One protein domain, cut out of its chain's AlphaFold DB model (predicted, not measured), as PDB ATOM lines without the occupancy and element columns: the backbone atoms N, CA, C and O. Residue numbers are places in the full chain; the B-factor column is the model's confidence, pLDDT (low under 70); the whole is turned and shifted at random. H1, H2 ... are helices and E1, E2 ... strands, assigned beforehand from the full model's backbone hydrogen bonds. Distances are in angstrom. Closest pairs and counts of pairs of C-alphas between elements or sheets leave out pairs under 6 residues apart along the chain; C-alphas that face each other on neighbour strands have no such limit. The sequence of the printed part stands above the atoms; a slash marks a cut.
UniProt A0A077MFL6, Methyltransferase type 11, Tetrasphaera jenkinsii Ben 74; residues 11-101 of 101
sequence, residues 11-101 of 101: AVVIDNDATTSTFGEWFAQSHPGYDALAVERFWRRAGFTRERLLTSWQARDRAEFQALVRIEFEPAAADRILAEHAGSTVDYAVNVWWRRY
ATOM      1  N   ALA A  11      31.776  26.633  21.009       95.88
ATOM      2  CA  ALA A  11      31.869  25.789  19.820       95.88
ATOM      3  C   ALA A  11      30.862  24.649  19.946       95.88
ATOM      4  O   ALA A  11      30.804  24.022  21.006       95.88
ATOM      5  N   VAL A  12      30.130  24.366  18.870       97.25
ATOM      6  CA  VAL A  12      29.254  23.197  18.747       97.25
ATOM      7  C   VAL A  12      29.587  22.493  17.438       97.25
ATOM      8  O   VAL A  12      29.696  23.147  16.403       97.25
ATOM      9  N   VAL A  13      29.768  21.180  17.495       97.50
ATOM     10  CA  VAL A  13      30.002  20.309  16.340       97.50
ATOM     11  C   VAL A  13      29.028  19.145  16.433       97.50
ATOM     12  O   VAL A  13      28.844  18.588  17.512       97.50
ATOM     13  N   ILE A  14      28.398  18.804  15.314       96.94
ATOM     14  CA  ILE A  14      27.495  17.659  15.205       96.94
ATOM     15  C   ILE A  14      28.165  16.647  14.281       96.94
ATOM     16  O   ILE A  14      28.552  17.008  13.170       96.94
ATOM     17  N   ASP A  15      28.329  15.413  14.752       95.25
ATOM     18  CA  ASP A  15      28.825  14.289  13.955       95.25
ATOM     19  C   ASP A  15      27.919  13.057  14.092       95.25
ATOM     20  O   ASP A  15      27.060  12.989  14.976       95.25
ATOM     21  N   ASN A  16      28.092  12.091  13.189       96.62
ATOM     22  CA  ASN A  16      27.324  10.850  13.194       96.62
ATOM     23  C   ASN A  16      27.759   9.953  14.356       96.62
ATOM     24  O   ASN A  16      28.950   9.688  14.556       96.62
ATOM     25  N   ASP A  17      26.787   9.416  15.089       97.38
ATOM     26  CA  ASP A  17      27.039   8.413  16.116       97.38
ATOM     27  C   ASP A  17      27.008   7.013  15.497       97.38
ATOM     28  O   ASP A  17      25.982   6.343  15.449       97.38
ATOM     29  N   ALA A  18      28.172   6.566  15.023       96.69
ATOM     30  CA  ALA A  18      28.337   5.270  14.366       96.69
ATOM     31  C   ALA A  18      28.223   4.058  15.315       96.69
ATOM     32  O   ALA A  18      28.405   2.927  14.875       96.69
ATOM     33  N   THR A  19      27.985   4.257  16.621       96.25
ATOM     34  CA  THR A  19      27.877   3.141  17.579       96.25
ATOM     35  C   THR A  19      26.435   2.716  17.847       96.25
ATOM     36  O   THR A  19      26.215   1.842  18.686       96.25
ATOM     37  N   THR A  20      25.450   3.389  17.258       97.38
ATOM     38  CA  THR A  20      24.027   3.109  17.461       97.38
ATOM     39  C   THR A  20      23.219   3.607  16.265       97.38
ATOM     40  O   THR A  20      23.755   4.287  15.397       97.38
ATOM     41  N   SER A  21      21.920   3.322  16.259       98.25
ATOM     42  CA  SER A  21      20.962   3.582  15.181       98.25
ATOM     43  C   SER A  21      21.185   2.807  13.885       98.25
ATOM     44  O   SER A  21      22.309   2.441  13.542       98.25
ATOM     45  N   THR A  22      20.103   2.612  13.134       98.25
ATOM     46  CA  THR A  22      20.152   1.972  11.812       98.25
ATOM     47  C   THR A  22      21.046   2.759  10.851       98.25
ATOM     48  O   THR A  22      21.902   2.184  10.182       98.25
ATOM     49  N   PHE A  23      20.924   4.093  10.818       98.00
ATOM     50  CA  PHE A  23      21.807   4.915   9.988       98.00
ATOM     51  C   PHE A  23      23.273   4.821  10.433       98.00
ATOM     52  O   PHE A  23      24.173   4.767   9.596       98.00
ATOM     53  N   GLY A  24      23.539   4.800  11.744       97.56
ATOM     54  CA  GLY A  24      24.903   4.686  12.263       97.56
ATOM     55  C   GLY A  24      25.585   3.386  11.830       97.56
ATOM     56  O   GLY A  24      26.770   3.405  11.495       97.56
ATOM     57  N   GLU A  25      24.832   2.287  11.730       97.38
ATOM     58  CA  GLU A  25      25.323   1.036  11.148       97.38
ATOM     59  C   GLU A  25      25.665   1.194   9.658       97.38
ATOM     60  O   GLU A  25      26.759   0.811   9.235       97.38
ATOM     61  N   TRP A  26      24.790   1.815   8.860       97.94
ATOM     62  CA  TRP A  26      25.079   2.096   7.448       97.94
ATOM     63  C   TRP A  26      26.339   2.945   7.276       97.94
ATOM     64  O   TRP A  26      27.176   2.654   6.415       97.94
ATOM     65  N   PHE A  27      26.502   3.968   8.119       97.12
ATOM     66  CA  PHE A  27      27.680   4.825   8.142       97.12
ATOM     67  C   PHE A  27      28.948   4.032   8.473       97.12
ATOM     68  O   PHE A  27      29.932   4.141   7.739       97.12
ATOM     69  N   ALA A  28      28.919   3.204   9.523       96.06
ATOM     70  CA  ALA A  28      30.054   2.382   9.940       96.06
ATOM     71  C   ALA A  28      30.469   1.378   8.854       96.06
ATOM     72  O   ALA A  28      31.653   1.237   8.551       96.06
ATOM     73  N   GLN A  29      29.500   0.719   8.215       96.25
ATOM     74  CA  GLN A  29      29.773  -0.224   7.130       96.25
ATOM     75  C   GLN A  29      30.323   0.467   5.873       96.25
ATOM     76  O   GLN A  29      31.127  -0.120   5.153       96.25
ATOM     77  N   SER A  30      29.902   1.707   5.610       96.06
ATOM     78  CA  SER A  30      30.381   2.499   4.467       96.06
ATOM     79  C   SER A  30      31.754   3.133   4.718       96.06
ATOM     80  O   SER A  30      32.446   3.488   3.768       96.06
ATOM     81  N   HIS A  31      32.188   3.214   5.981       94.56
ATOM     82  CA  HIS A  31      33.488   3.752   6.384       94.56
ATOM     83  C   HIS A  31      34.247   2.773   7.298       94.56
ATOM     84  O   HIS A  31      34.433   3.062   8.480       94.56
ATOM     85  N   PRO A  32      34.771   1.643   6.781       91.69
ATOM     86  CA  PRO A  32      35.409   0.610   7.610       91.69
ATOM     87  C   PRO A  32      36.628   1.086   8.418       91.69
ATOM     88  O   PRO A  32      37.008   0.455   9.399       91.69
ATOM     89  N   GLY A  33      37.265   2.186   8.001       94.06
ATOM     90  CA  GLY A  33      38.378   2.811   8.724       94.06
ATOM     91  C   GLY A  33      37.958   3.771   9.844       94.06
ATOM     92  O   GLY A  33      38.824   4.324  10.520       94.06
ATOM     93  N   TYR A  34      36.659   4.015  10.031       94.81
ATOM     94  CA  TYR A  34      36.152   4.926  11.049       94.81
ATOM     95  C   TYR A  34      36.158   4.265  12.436       94.81
ATOM     96  O   TYR A  34      35.408   3.328  12.697       94.81
ATOM     97  N   ASP A  35      36.974   4.787  13.356       96.19
ATOM     98  CA  ASP A  35      36.972   4.388  14.769       96.19
ATOM     99  C   ASP A  35      36.207   5.427  15.604       96.19
ATOM    100  O   ASP A  35      36.749   6.463  16.010       96.19
ATOM    101  N   ALA A  36      34.940   5.128  15.901       95.62
ATOM    102  CA  ALA A  36      34.076   5.985  16.712       95.62
ATOM    103  C   ALA A  36      34.654   6.264  18.113       95.62
ATOM    104  O   ALA A  36      34.503   7.365  18.650       95.62
ATOM    105  N   LEU A  37      35.368   5.299  18.706       95.31
ATOM    106  CA  LEU A  37      35.992   5.472  20.016       95.31
ATOM    107  C   LEU A  37      37.232   6.369  19.924       95.31
ATOM    108  O   LEU A  37      37.508   7.129  20.855       95.31
ATOM    109  N   ALA A  38      37.989   6.314  18.825       97.00
ATOM    110  CA  ALA A  38      39.082   7.257  18.582       97.00
ATOM    111  C   ALA A  38      38.577   8.692  18.429       97.00
ATOM    112  O   ALA A  38      39.179   9.596  19.018       97.00
ATOM    113  N   VAL A  39      37.470   8.895  17.707       96.56
ATOM    114  CA  VAL A  39      36.819  10.207  17.563       96.56
ATOM    115  C   VAL A  39      36.341  10.728  18.920       96.56
ATOM    116  O   VAL A  39      36.664  11.857  19.294       96.56
ATOM    117  N   GLU A  40      35.685   9.892  19.731       96.62
ATOM    118  CA  GLU A  40      35.296  10.273  21.095       96.62
ATOM    119  C   GLU A  40      36.514  10.678  21.948       96.62
ATOM    120  O   GLU A  40      36.509  11.737  22.585       96.62
ATOM    121  N   ARG A  41      37.596   9.887  21.933       97.62
ATOM    122  CA  ARG A  41      38.837  10.226  22.656       97.62
ATOM    123  C   ARG A  41      39.449  11.538  22.165       97.62
ATOM    124  O   ARG A  41      39.984  12.298  22.974       97.62
ATOM    125  N   PHE A  42      39.412  11.802  20.859       97.12
ATOM    126  CA  PHE A  42      39.899  13.048  20.272       97.12
ATOM    127  C   PHE A  42      39.153  14.259  20.844       97.12
ATOM    128  O   PHE A  42      39.792  15.141  21.426       97.12
ATOM    129  N   TRP A  43      37.821  14.258  20.782       97.50
ATOM    130  CA  TRP A  43      37.005  15.365  21.277       97.50
ATOM    131  C   TRP A  43      37.148  15.582  22.785       97.50
ATOM    132  O   TRP A  43      37.344  16.714  23.239       97.50
ATOM    133  N   ARG A  44      37.137  14.500  23.575       97.44
ATOM    134  CA  ARG A  44      37.319  14.576  25.034       97.44
ATOM    135  C   ARG A  44      38.668  15.186  25.415       97.44
ATOM    136  O   ARG A  44      38.710  16.066  26.270       97.44
ATOM    137  N   ARG A  45      39.762  14.790  24.750       97.88
ATOM    138  CA  ARG A  45      41.094  15.393  24.971       97.88
ATOM    139  C   ARG A  45      41.149  16.868  24.574       97.88
ATOM    140  O   ARG A  45      41.893  17.628  25.184       97.88
ATOM    141  N   ALA A  46      40.346  17.284  23.599       95.44
ATOM    142  CA  ALA A  46      40.198  18.684  23.213       95.44
ATOM    143  C   ALA A  46      39.294  19.498  24.169       95.44
ATOM    144  O   ALA A  46      39.069  20.689  23.930       95.44
ATOM    145  N   GLY A  47      38.791  18.894  25.252       96.94
ATOM    146  CA  GLY A  47      37.958  19.550  26.261       96.94
ATOM    147  C   GLY A  47      36.495  19.725  25.850       96.94
ATOM    148  O   GLY A  47      35.819  20.589  26.405       96.94
ATOM    149  N   PHE A  48      36.019  18.961  24.864       98.06
ATOM    150  CA  PHE A  48      34.612  18.957  24.473       98.06
ATOM    151  C   PHE A  48      33.795  18.001  25.350       98.06
ATOM    152  O   PHE A  48      34.241  16.914  25.737       98.06
ATOM    153  N   THR A  49      32.564  18.409  25.627       98.19
ATOM    154  CA  THR A  49      31.521  17.596  26.251       98.19
ATOM    155  C   THR A  49      30.645  16.986  25.165       98.19
ATOM    156  O   THR A  49      30.383  17.639  24.160       98.19
ATOM    157  N   ARG A  50      30.196  15.745  25.375       97.94
ATOM    158  CA  ARG A  50      29.282  15.039  24.472       97.94
ATOM    159  C   ARG A  50      27.864  15.030  25.016       97.94
ATOM    160  O   ARG A  50      27.668  14.637  26.165       97.94
ATOM    161  N   GLU A  51      26.912  15.312  24.146       98.06
ATOM    162  CA  GLU A  51      25.506  14.957  24.284       98.06
ATOM    163  C   GLU A  51      25.122  14.032  23.120       98.06
ATOM    164  O   GLU A  51      25.513  14.279  21.983       98.06
ATOM    165  N   ARG A  52      24.433  12.923  23.403       97.75
ATOM    166  CA  ARG A  52      24.007  11.958  22.375       97.75
ATOM    167  C   ARG A  52      22.532  12.171  22.103       97.75
ATOM    168  O   ARG A  52      21.748  12.173  23.050       97.75
ATOM    169  N   LEU A  53      22.165  12.315  20.837       98.25
ATOM    170  CA  LEU A  53      20.784  12.530  20.427       98.25
ATOM    171  C   LEU A  53      20.374  11.447  19.436       98.25
ATOM    172  O   LEU A  53      21.012  11.272  18.398       98.25
ATOM    173  N   LEU A  54      19.290  10.740  19.752       98.25
ATOM    174  CA  LEU A  54      18.620   9.874  18.791       98.25
ATOM    175  C   LEU A  54      17.584  10.704  18.040       98.25
ATOM    176  O   LEU A  54      16.612  11.178  18.626       98.25
ATOM    177  N   THR A  55      17.816  10.893  16.747       97.62
ATOM    178  CA  THR A  55      16.917  11.620  15.849       97.62
ATOM    179  C   THR A  55      16.390  10.677  14.769       97.62
ATOM    180  O   THR A  55      16.558   9.461  14.856       97.62
ATOM    181  N   SER A  56      15.718  11.214  13.754       97.44
ATOM    182  CA  SER A  56      15.311  10.432  12.589       97.44
ATOM    183  C   SER A  56      15.343  11.283  11.331       97.44
ATOM    184  O   SER A  56      15.022  12.472  11.369       97.44
ATOM    185  N   TRP A  57      15.691  10.660  10.210       97.25
ATOM    186  CA  TRP A  57      15.320  11.194   8.909       97.25
ATOM    187  C   TRP A  57      13.866  10.836   8.650       97.25
ATOM    188  O   TRP A  57      13.457   9.690   8.848       97.25
ATOM    189  N   GLN A  58      13.095  11.818   8.200       97.88
ATOM    190  CA  GLN A  58      11.702  11.637   7.815       97.88
ATOM    191  C   GLN A  58      11.490  12.278   6.452       97.88
ATOM    192  O   GLN A  58      11.247  13.478   6.350       97.88
ATOM    193  N   ALA A  59      11.632  11.473   5.401       98.00
ATOM    194  CA  ALA A  59      11.316  11.909   4.054       98.00
ATOM    195  C   ALA A  59       9.798  11.884   3.838       98.00
ATOM    196  O   ALA A  59       9.085  11.035   4.386       98.00
ATOM    197  N   ARG A  60       9.313  12.798   2.998       98.12
ATOM    198  CA  ARG A  60       7.905  12.927   2.604       98.12
ATOM    199  C   ARG A  60       7.389  11.652   1.951       98.12
ATOM    200  O   ARG A  60       6.249  11.260   2.178       98.12
ATOM    201  N   ASP A  61       8.234  11.010   1.152       98.12
ATOM    202  CA  ASP A  61       7.928   9.767   0.464       98.12
ATOM    203  C   ASP A  61       9.189   8.919   0.238       98.12
ATOM    204  O   ASP A  61      10.311   9.262   0.628       98.12
ATOM    205  N   ARG A  62       8.989   7.755  -0.386       97.81
ATOM    206  CA  ARG A  62      10.065   6.813  -0.679       97.81
ATOM    207  C   ARG A  62      11.059   7.348  -1.714       97.81
ATOM    208  O   ARG A  62      12.238   7.018  -1.618       97.81
ATOM    209  N   ALA A  63      10.616   8.143  -2.685       98.25
ATOM    210  CA  ALA A  63      11.495   8.665  -3.726       98.25
ATOM    211  C   ALA A  63      12.466   9.703  -3.147       98.25
ATOM    212  O   ALA A  63      13.660   9.664  -3.443       98.25
ATOM    213  N   GLU A  64      11.985  10.570  -2.253       98.56
ATOM    214  CA  GLU A  64      12.839  11.502  -1.516       98.56
ATOM    215  C   GLU A  64      13.833  10.759  -0.619       98.56
ATOM    216  O   GLU A  64      15.019  11.082  -0.635       98.56
ATOM    217  N   PHE A  65      13.395   9.720   0.098       98.56
ATOM    218  CA  PHE A  65      14.310   8.904   0.898       98.56
ATOM    219  C   PHE A  65      15.426   8.283   0.043       98.56
ATOM    220  O   PHE A  65      16.598   8.340   0.407       98.56
ATOM    221  N   GLN A  66      15.078   7.732  -1.125       98.50
ATOM    222  CA  GLN A  66      16.054   7.177  -2.065       98.50
ATOM    223  C   GLN A  66      17.046   8.231  -2.563       98.50
ATOM    224  O   GLN A  66      18.236   7.939  -2.665       98.50
ATOM    225  N   ALA A  67      16.577   9.447  -2.849       98.31
ATOM    226  CA  ALA A  67      17.442  10.547  -3.255       98.31
ATOM    227  C   ALA A  67      18.411  10.952  -2.133       98.31
ATOM    228  O   ALA A  67      19.602  11.093  -2.393       98.31
ATOM    229  N   LEU A  68      17.929  11.064  -0.889       97.94
ATOM    230  CA  LEU A  68      18.763  11.376   0.277       97.94
ATOM    231  C   LEU A  68      19.852  10.320   0.501       97.94
ATOM    232  O   LEU A  68      21.022  10.665   0.628       97.94
ATOM    233  N   VAL A  69      19.494   9.033   0.471       98.31
ATOM    234  CA  VAL A  69      20.470   7.939   0.620       98.31
ATOM    235  C   VAL A  69      21.522   7.966  -0.496       98.31
ATOM    236  O   VAL A  69      22.697   7.745  -0.229       98.31
ATOM    237  N   ARG A  70      21.133   8.270  -1.740       98.25
ATOM    238  CA  ARG A  70      22.066   8.348  -2.881       98.25
ATOM    239  C   ARG A  70      22.964   9.590  -2.872       98.25
ATOM    240  O   ARG A  70      23.968   9.588  -3.575       98.25
ATOM    241  N   ILE A  71      22.604  10.640  -2.130       97.31
ATOM    242  CA  ILE A  71      23.481  11.798  -1.886       97.31
ATOM    243  C   ILE A  71      24.516  11.457  -0.810       97.31
ATOM    244  O   ILE A  71      25.670  11.858  -0.925       97.31
ATOM    245  N   GLU A  72      24.095  10.730   0.224       97.25
ATOM    246  CA  GLU A  72      24.910  10.480   1.415       97.25
ATOM    247  C   GLU A  72      25.905   9.322   1.247       97.25
ATOM    248  O   GLU A  72      26.982   9.338   1.840       97.25
ATOM    249  N   PHE A  73      25.559   8.308   0.450       97.56
ATOM    250  CA  PHE A  73      26.339   7.076   0.326       97.56
ATOM    251  C   PHE A  73      26.809   6.818  -1.104       97.56
ATOM    252  O   PHE A  73      26.093   7.068  -2.074       97.56
ATOM    253  N   GLU A  74      27.994   6.213  -1.222       97.44
ATOM    254  CA  GLU A  74      28.507   5.689  -2.490       97.44
ATOM    255  C   GLU A  74      27.506   4.710  -3.139       97.44
ATOM    256  O   GLU A  74      26.820   3.973  -2.418       97.44
ATOM    257  N   PRO A  75      27.437   4.621  -4.485       98.12
ATOM    258  CA  PRO A  75      26.360   3.918  -5.187       98.12
ATOM    259  C   PRO A  75      26.087   2.488  -4.702       98.12
ATOM    260  O   PRO A  75      24.937   2.124  -4.478       98.12
ATOM    261  N   ALA A  76      27.136   1.691  -4.470       97.12
ATOM    262  CA  ALA A  76      26.991   0.308  -4.010       97.12
ATOM    263  C   ALA A  76      26.409   0.207  -2.587       97.12
ATOM    264  O   ALA A  76      25.599  -0.676  -2.305       97.12
ATOM    265  N   ALA A  77      26.802   1.118  -1.692       98.00
ATOM    266  CA  ALA A  77      26.253   1.177  -0.343       98.00
ATOM    267  C   ALA A  77      24.797   1.654  -0.377       98.00
ATOM    268  O   ALA A  77      23.948   1.039   0.267       98.00
ATOM    269  N   ALA A  78      24.497   2.679  -1.182       98.44
ATOM    270  CA  ALA A  78      23.144   3.185  -1.371       98.44
ATOM    271  C   ALA A  78      22.194   2.104  -1.910       98.44
ATOM    272  O   ALA A  78      21.108   1.918  -1.364       98.44
ATOM    273  N   ASP A  79      22.592   1.352  -2.940       98.12
ATOM    274  CA  ASP A  79      21.751   0.298  -3.516       98.12
ATOM    275  C   ASP A  79      21.449  -0.817  -2.503       98.12
ATOM    276  O   ASP A  79      20.299  -1.246  -2.390       98.12
ATOM    277  N   ARG A  80      22.443  -1.232  -1.706       98.00
ATOM    278  CA  ARG A  80      22.245  -2.201  -0.617       98.00
ATOM    279  C   ARG A  80      21.286  -1.669   0.451       98.00
ATOM    280  O   ARG A  80      20.313  -2.341   0.777       98.00
ATOM    281  N   ILE A  81      21.524  -0.453   0.949       98.31
ATOM    282  CA  ILE A  81      20.674   0.194   1.960       98.31
ATOM    283  C   ILE A  81      19.222   0.258   1.475       98.31
ATOM    284  O   ILE A  81      18.293  -0.072   2.207       98.31
ATOM    285  N   LEU A  82      19.010   0.656   0.218       98.19
ATOM    286  CA  LEU A  82      17.673   0.791  -0.352       98.19
ATOM    287  C   LEU A  82      16.997  -0.553  -0.649       98.19
ATOM    288  O   LEU A  82      15.766  -0.591  -0.702       98.19
ATOM    289  N   ALA A  83      17.763  -1.628  -0.830       97.62
ATOM    290  CA  ALA A  83      17.229  -2.982  -0.937       97.62
ATOM    291  C   ALA A  83      16.784  -3.538   0.428       97.62
ATOM    292  O   ALA A  83      15.755  -4.205   0.506       97.62
ATOM    293  N   GLU A  84      17.528  -3.239   1.496       96.25
ATOM    294  CA  GLU A  84      17.264  -3.740   2.854       96.25
ATOM    295  C   GLU A  84      16.210  -2.908   3.602       96.25
ATOM    296  O   GLU A  84      15.430  -3.443   4.391       96.25
ATOM    297  N   HIS A  85      16.140  -1.601   3.333       97.69
ATOM    298  CA  HIS A  85      15.253  -0.675   4.033       97.69
ATOM    299  C   HIS A  85      14.151  -0.144   3.124       97.69
ATOM    300  O   HIS A  85      14.412   0.691   2.259       97.69
ATOM    301  N   ALA A  86      12.905  -0.577   3.335       95.00
ATOM    302  CA  ALA A  86      11.763  -0.213   2.485       95.00
ATOM    303  C   ALA A  86      11.080   1.124   2.852       95.00
ATOM    304  O   ALA A  86      10.394   1.706   2.012       95.00
ATOM    305  N   GLY A  87      11.251   1.616   4.084       96.00
ATOM    306  CA  GLY A  87      10.558   2.808   4.591       96.00
ATOM    307  C   GLY A  87      11.056   4.138   4.008       96.00
ATOM    308  O   GLY A  87      12.030   4.189   3.256       96.00
ATOM    309  N   SER A  88      10.391   5.236   4.374       98.12
ATOM    310  CA  SER A  88      10.840   6.617   4.105       98.12
ATOM    311  C   SER A  88      11.424   7.310   5.342       98.12
ATOM    312  O   SER A  88      11.743   8.499   5.310       98.12
ATOM    313  N   THR A  89      11.559   6.575   6.445       98.19
ATOM    314  CA  THR A  89      12.103   7.067   7.709       98.19
ATOM    315  C   THR A  89      13.205   6.141   8.196       98.19
ATOM    316  O   THR A  89      13.140   4.938   7.959       98.19
ATOM    317  N   VAL A  90      14.220   6.680   8.863       98.44
ATOM    318  CA  VAL A  90      15.263   5.884   9.528       98.44
ATOM    319  C   VAL A  90      15.710   6.605  10.791       98.44
ATOM    320  O   VAL A  90      15.785   7.836  10.808       98.44
ATOM    321  N   ASP A  91      15.968   5.862  11.861       98.50
ATOM    322  CA  ASP A  91      16.582   6.414  13.060       98.50
ATOM    323  C   ASP A  91      18.047   6.789  12.789       98.50
ATOM    324  O   ASP A  91      18.801   6.064  12.136       98.50
ATOM    325  N   TYR A  92      18.427   7.971  13.268       98.00
ATOM    326  CA  TYR A  92      19.682   8.636  12.946       98.00
ATOM    327  C   TYR A  92      20.277   9.236  14.215       98.00
ATOM    328  O   TYR A  92      19.814  10.263  14.722       98.00
ATOM    329  N   ALA A  93      21.272   8.555  14.775       98.50
ATOM    330  CA  ALA A  93      21.950   9.021  15.970       98.50
ATOM    331  C   ALA A  93      23.102   9.971  15.626       98.50
ATOM    332  O   ALA A  93      23.896   9.722  14.719       98.50
ATOM    333  N   VAL A  94      23.207  11.049  16.402       98.44
ATOM    334  CA  VAL A  94      24.276  12.045  16.287       98.44
ATOM    335  C   VAL A  94      24.895  12.329  17.650       98.44
ATOM    336  O   VAL A  94      24.222  12.250  18.687       98.44
ATOM    337  N   ASN A  95      26.169  12.714  17.659       98.25
ATOM    338  CA  ASN A  95      26.792  13.317  18.828       98.25
ATOM    339  C   ASN A  95      26.860  14.831  18.653       98.25
ATOM    340  O   ASN A  95      27.358  15.345  17.653       98.25
ATOM    341  N   VAL A  96      26.420  15.549  19.680       98.31
ATOM    342  CA  VAL A  96      26.635  16.982  19.828       98.31
ATOM    343  C   VAL A  96      27.834  17.182  20.743       98.31
ATOM    344  O   VAL A  96      27.779  16.939  21.953       98.31
ATOM    345  N   TRP A  97      28.935  17.630  20.159       98.31
ATOM    346  CA  TRP A  97      30.139  18.015  20.876       98.31
ATOM    347  C   TRP A  97      30.122  19.509  21.129       98.31
ATOM    348  O   TRP A  97      30.024  20.297  20.190       98.31
ATOM    349  N   TRP A  98      30.277  19.925  22.381       97.94
ATOM    350  CA  TRP A  98      30.325  21.345  22.711       97.94
ATOM    351  C   TRP A  98      31.422  21.702  23.708       97.94
ATOM    352  O   TRP A  98      31.796  20.912  24.576       97.94
ATOM    353  N   ARG A  99      31.943  22.924  23.586       96.81
ATOM    354  CA  ARG A  99      32.939  23.494  24.501       96.81
ATOM    355  C   ARG A  99      32.732  24.995  24.652       96.81
ATOM    356  O   ARG A  99      32.586  25.707  23.659       96.81
ATOM    357  N   ARG A 100      32.781  25.481  25.894       95.19
ATOM    358  CA  ARG A 100      32.789  26.913  26.224       95.19
ATOM    359  C   ARG A 100      34.226  27.417  26.408       95.19
ATOM    360  O   ARG A 100      35.057  26.690  26.954       95.19
ATOM    361  N   TYR A 101      34.503  28.629  25.928       91.56
ATOM    362  CA  TYR A 101      35.821  29.286  25.956       91.56
ATOM    363  C   TYR A 101      35.854  30.509  26.865       91.56
ATOM    364  O   TYR A 101      34.777  31.097  27.111       91.56
TER     365      TYR A 101
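Overview. This is residues 11 to 101 of the 101 residues of the protein "Methyltransferase type 11" of Tetrasphaera jenkinsii Ben 74 (UniProt A0A077MFL6). A long, narrow, strongly twisted sheet of three strands has H1 and H2 packed over one face, while a helical hairpin, H3 and H4, sits at the end of the sheet where E2 ends and E3 begins. The long strands E2 and E3 run side by side, and the shorter E1 covers the other edge of E3 along residues 94 to 99. The printed part has 91 residues with four named helices and three named strands, in the order E1 H1 H2 E2 H3 H4 E3; the sheet order is E1, E3, E2, all antiparallel, and the class is mixed, helices and strands. The whole is only just compact, close to loose, with a radius of gyration of the C-alphas of 14.5 A, and is elongated, spanning 43 by 27 by 18 A.

Arrangement. The inner strand E3, residues 89 to 100, is antiparallel to the edge strand E2, residues 49 to 58, at 154 degrees; N 51 and O 96 are within hydrogen-bond range at 2.9 A. On the other side of E3, the edge strand E1, residues 11 to 16, is antiparallel to it at 152 degrees, with N 13 and O 97 at 2.8 A. H1, residues 22 to 30, is on the sheet over E3 at a height of 8.9 A and stands up from it, rising 57 degrees; the closest C-alphas of H1 and E3, those of Phe 23 and Tyr 92, are 5.2 A apart. H2, residues 36 to 45, is on the same face at a height of 9.4 A and runs along the strands, at 2 degrees to E3 on the local plane. H1 and H2 are apart. E1, H1, H2 and E2 form a split strand-helix-strand unit, two strands running the same way with E3 between them, and its crossover is right-handed. H3, residues 62 to 72, only grazes the sheet, with residues 62 to 68. H4, residues 75 to 84, is not on the sheet and forms a helical hairpin with H3: they touch, closest at the C-alphas of Arg 70 and Ala 78, 5.5 A, and run opposite ways at a steep tilt of 37 degrees, only just past shallow. H4 and H1 only just touch, with 3 pairs of C-alphas within 8 A, the closest being Ser 30 and Ala 77 at 6.5 A. In H1, H2, H3 and H4 every O i to N i+4 pair is within hydrogen-bond range.

Along the chain. E1 begins at C-alpha 11, (31.869, 25.789, 19.820). E2 is 27.7 A long and ends at C-alpha 58, (11.702, 11.637, 7.815). E3 is 34.1 A long and ends at C-alpha 100, (32.789, 26.913, 26.224). H3, the longest helix by residues, measures 15.4 A.

Size, cuts and confidence. The C-alphas farthest apart, those of Ala 83 and Tyr 101, are 45.9 A apart. The printed part has no cut, and its six links are tight. The mean pLDDT of the printed part is 97.2, and no printed residue is under 70.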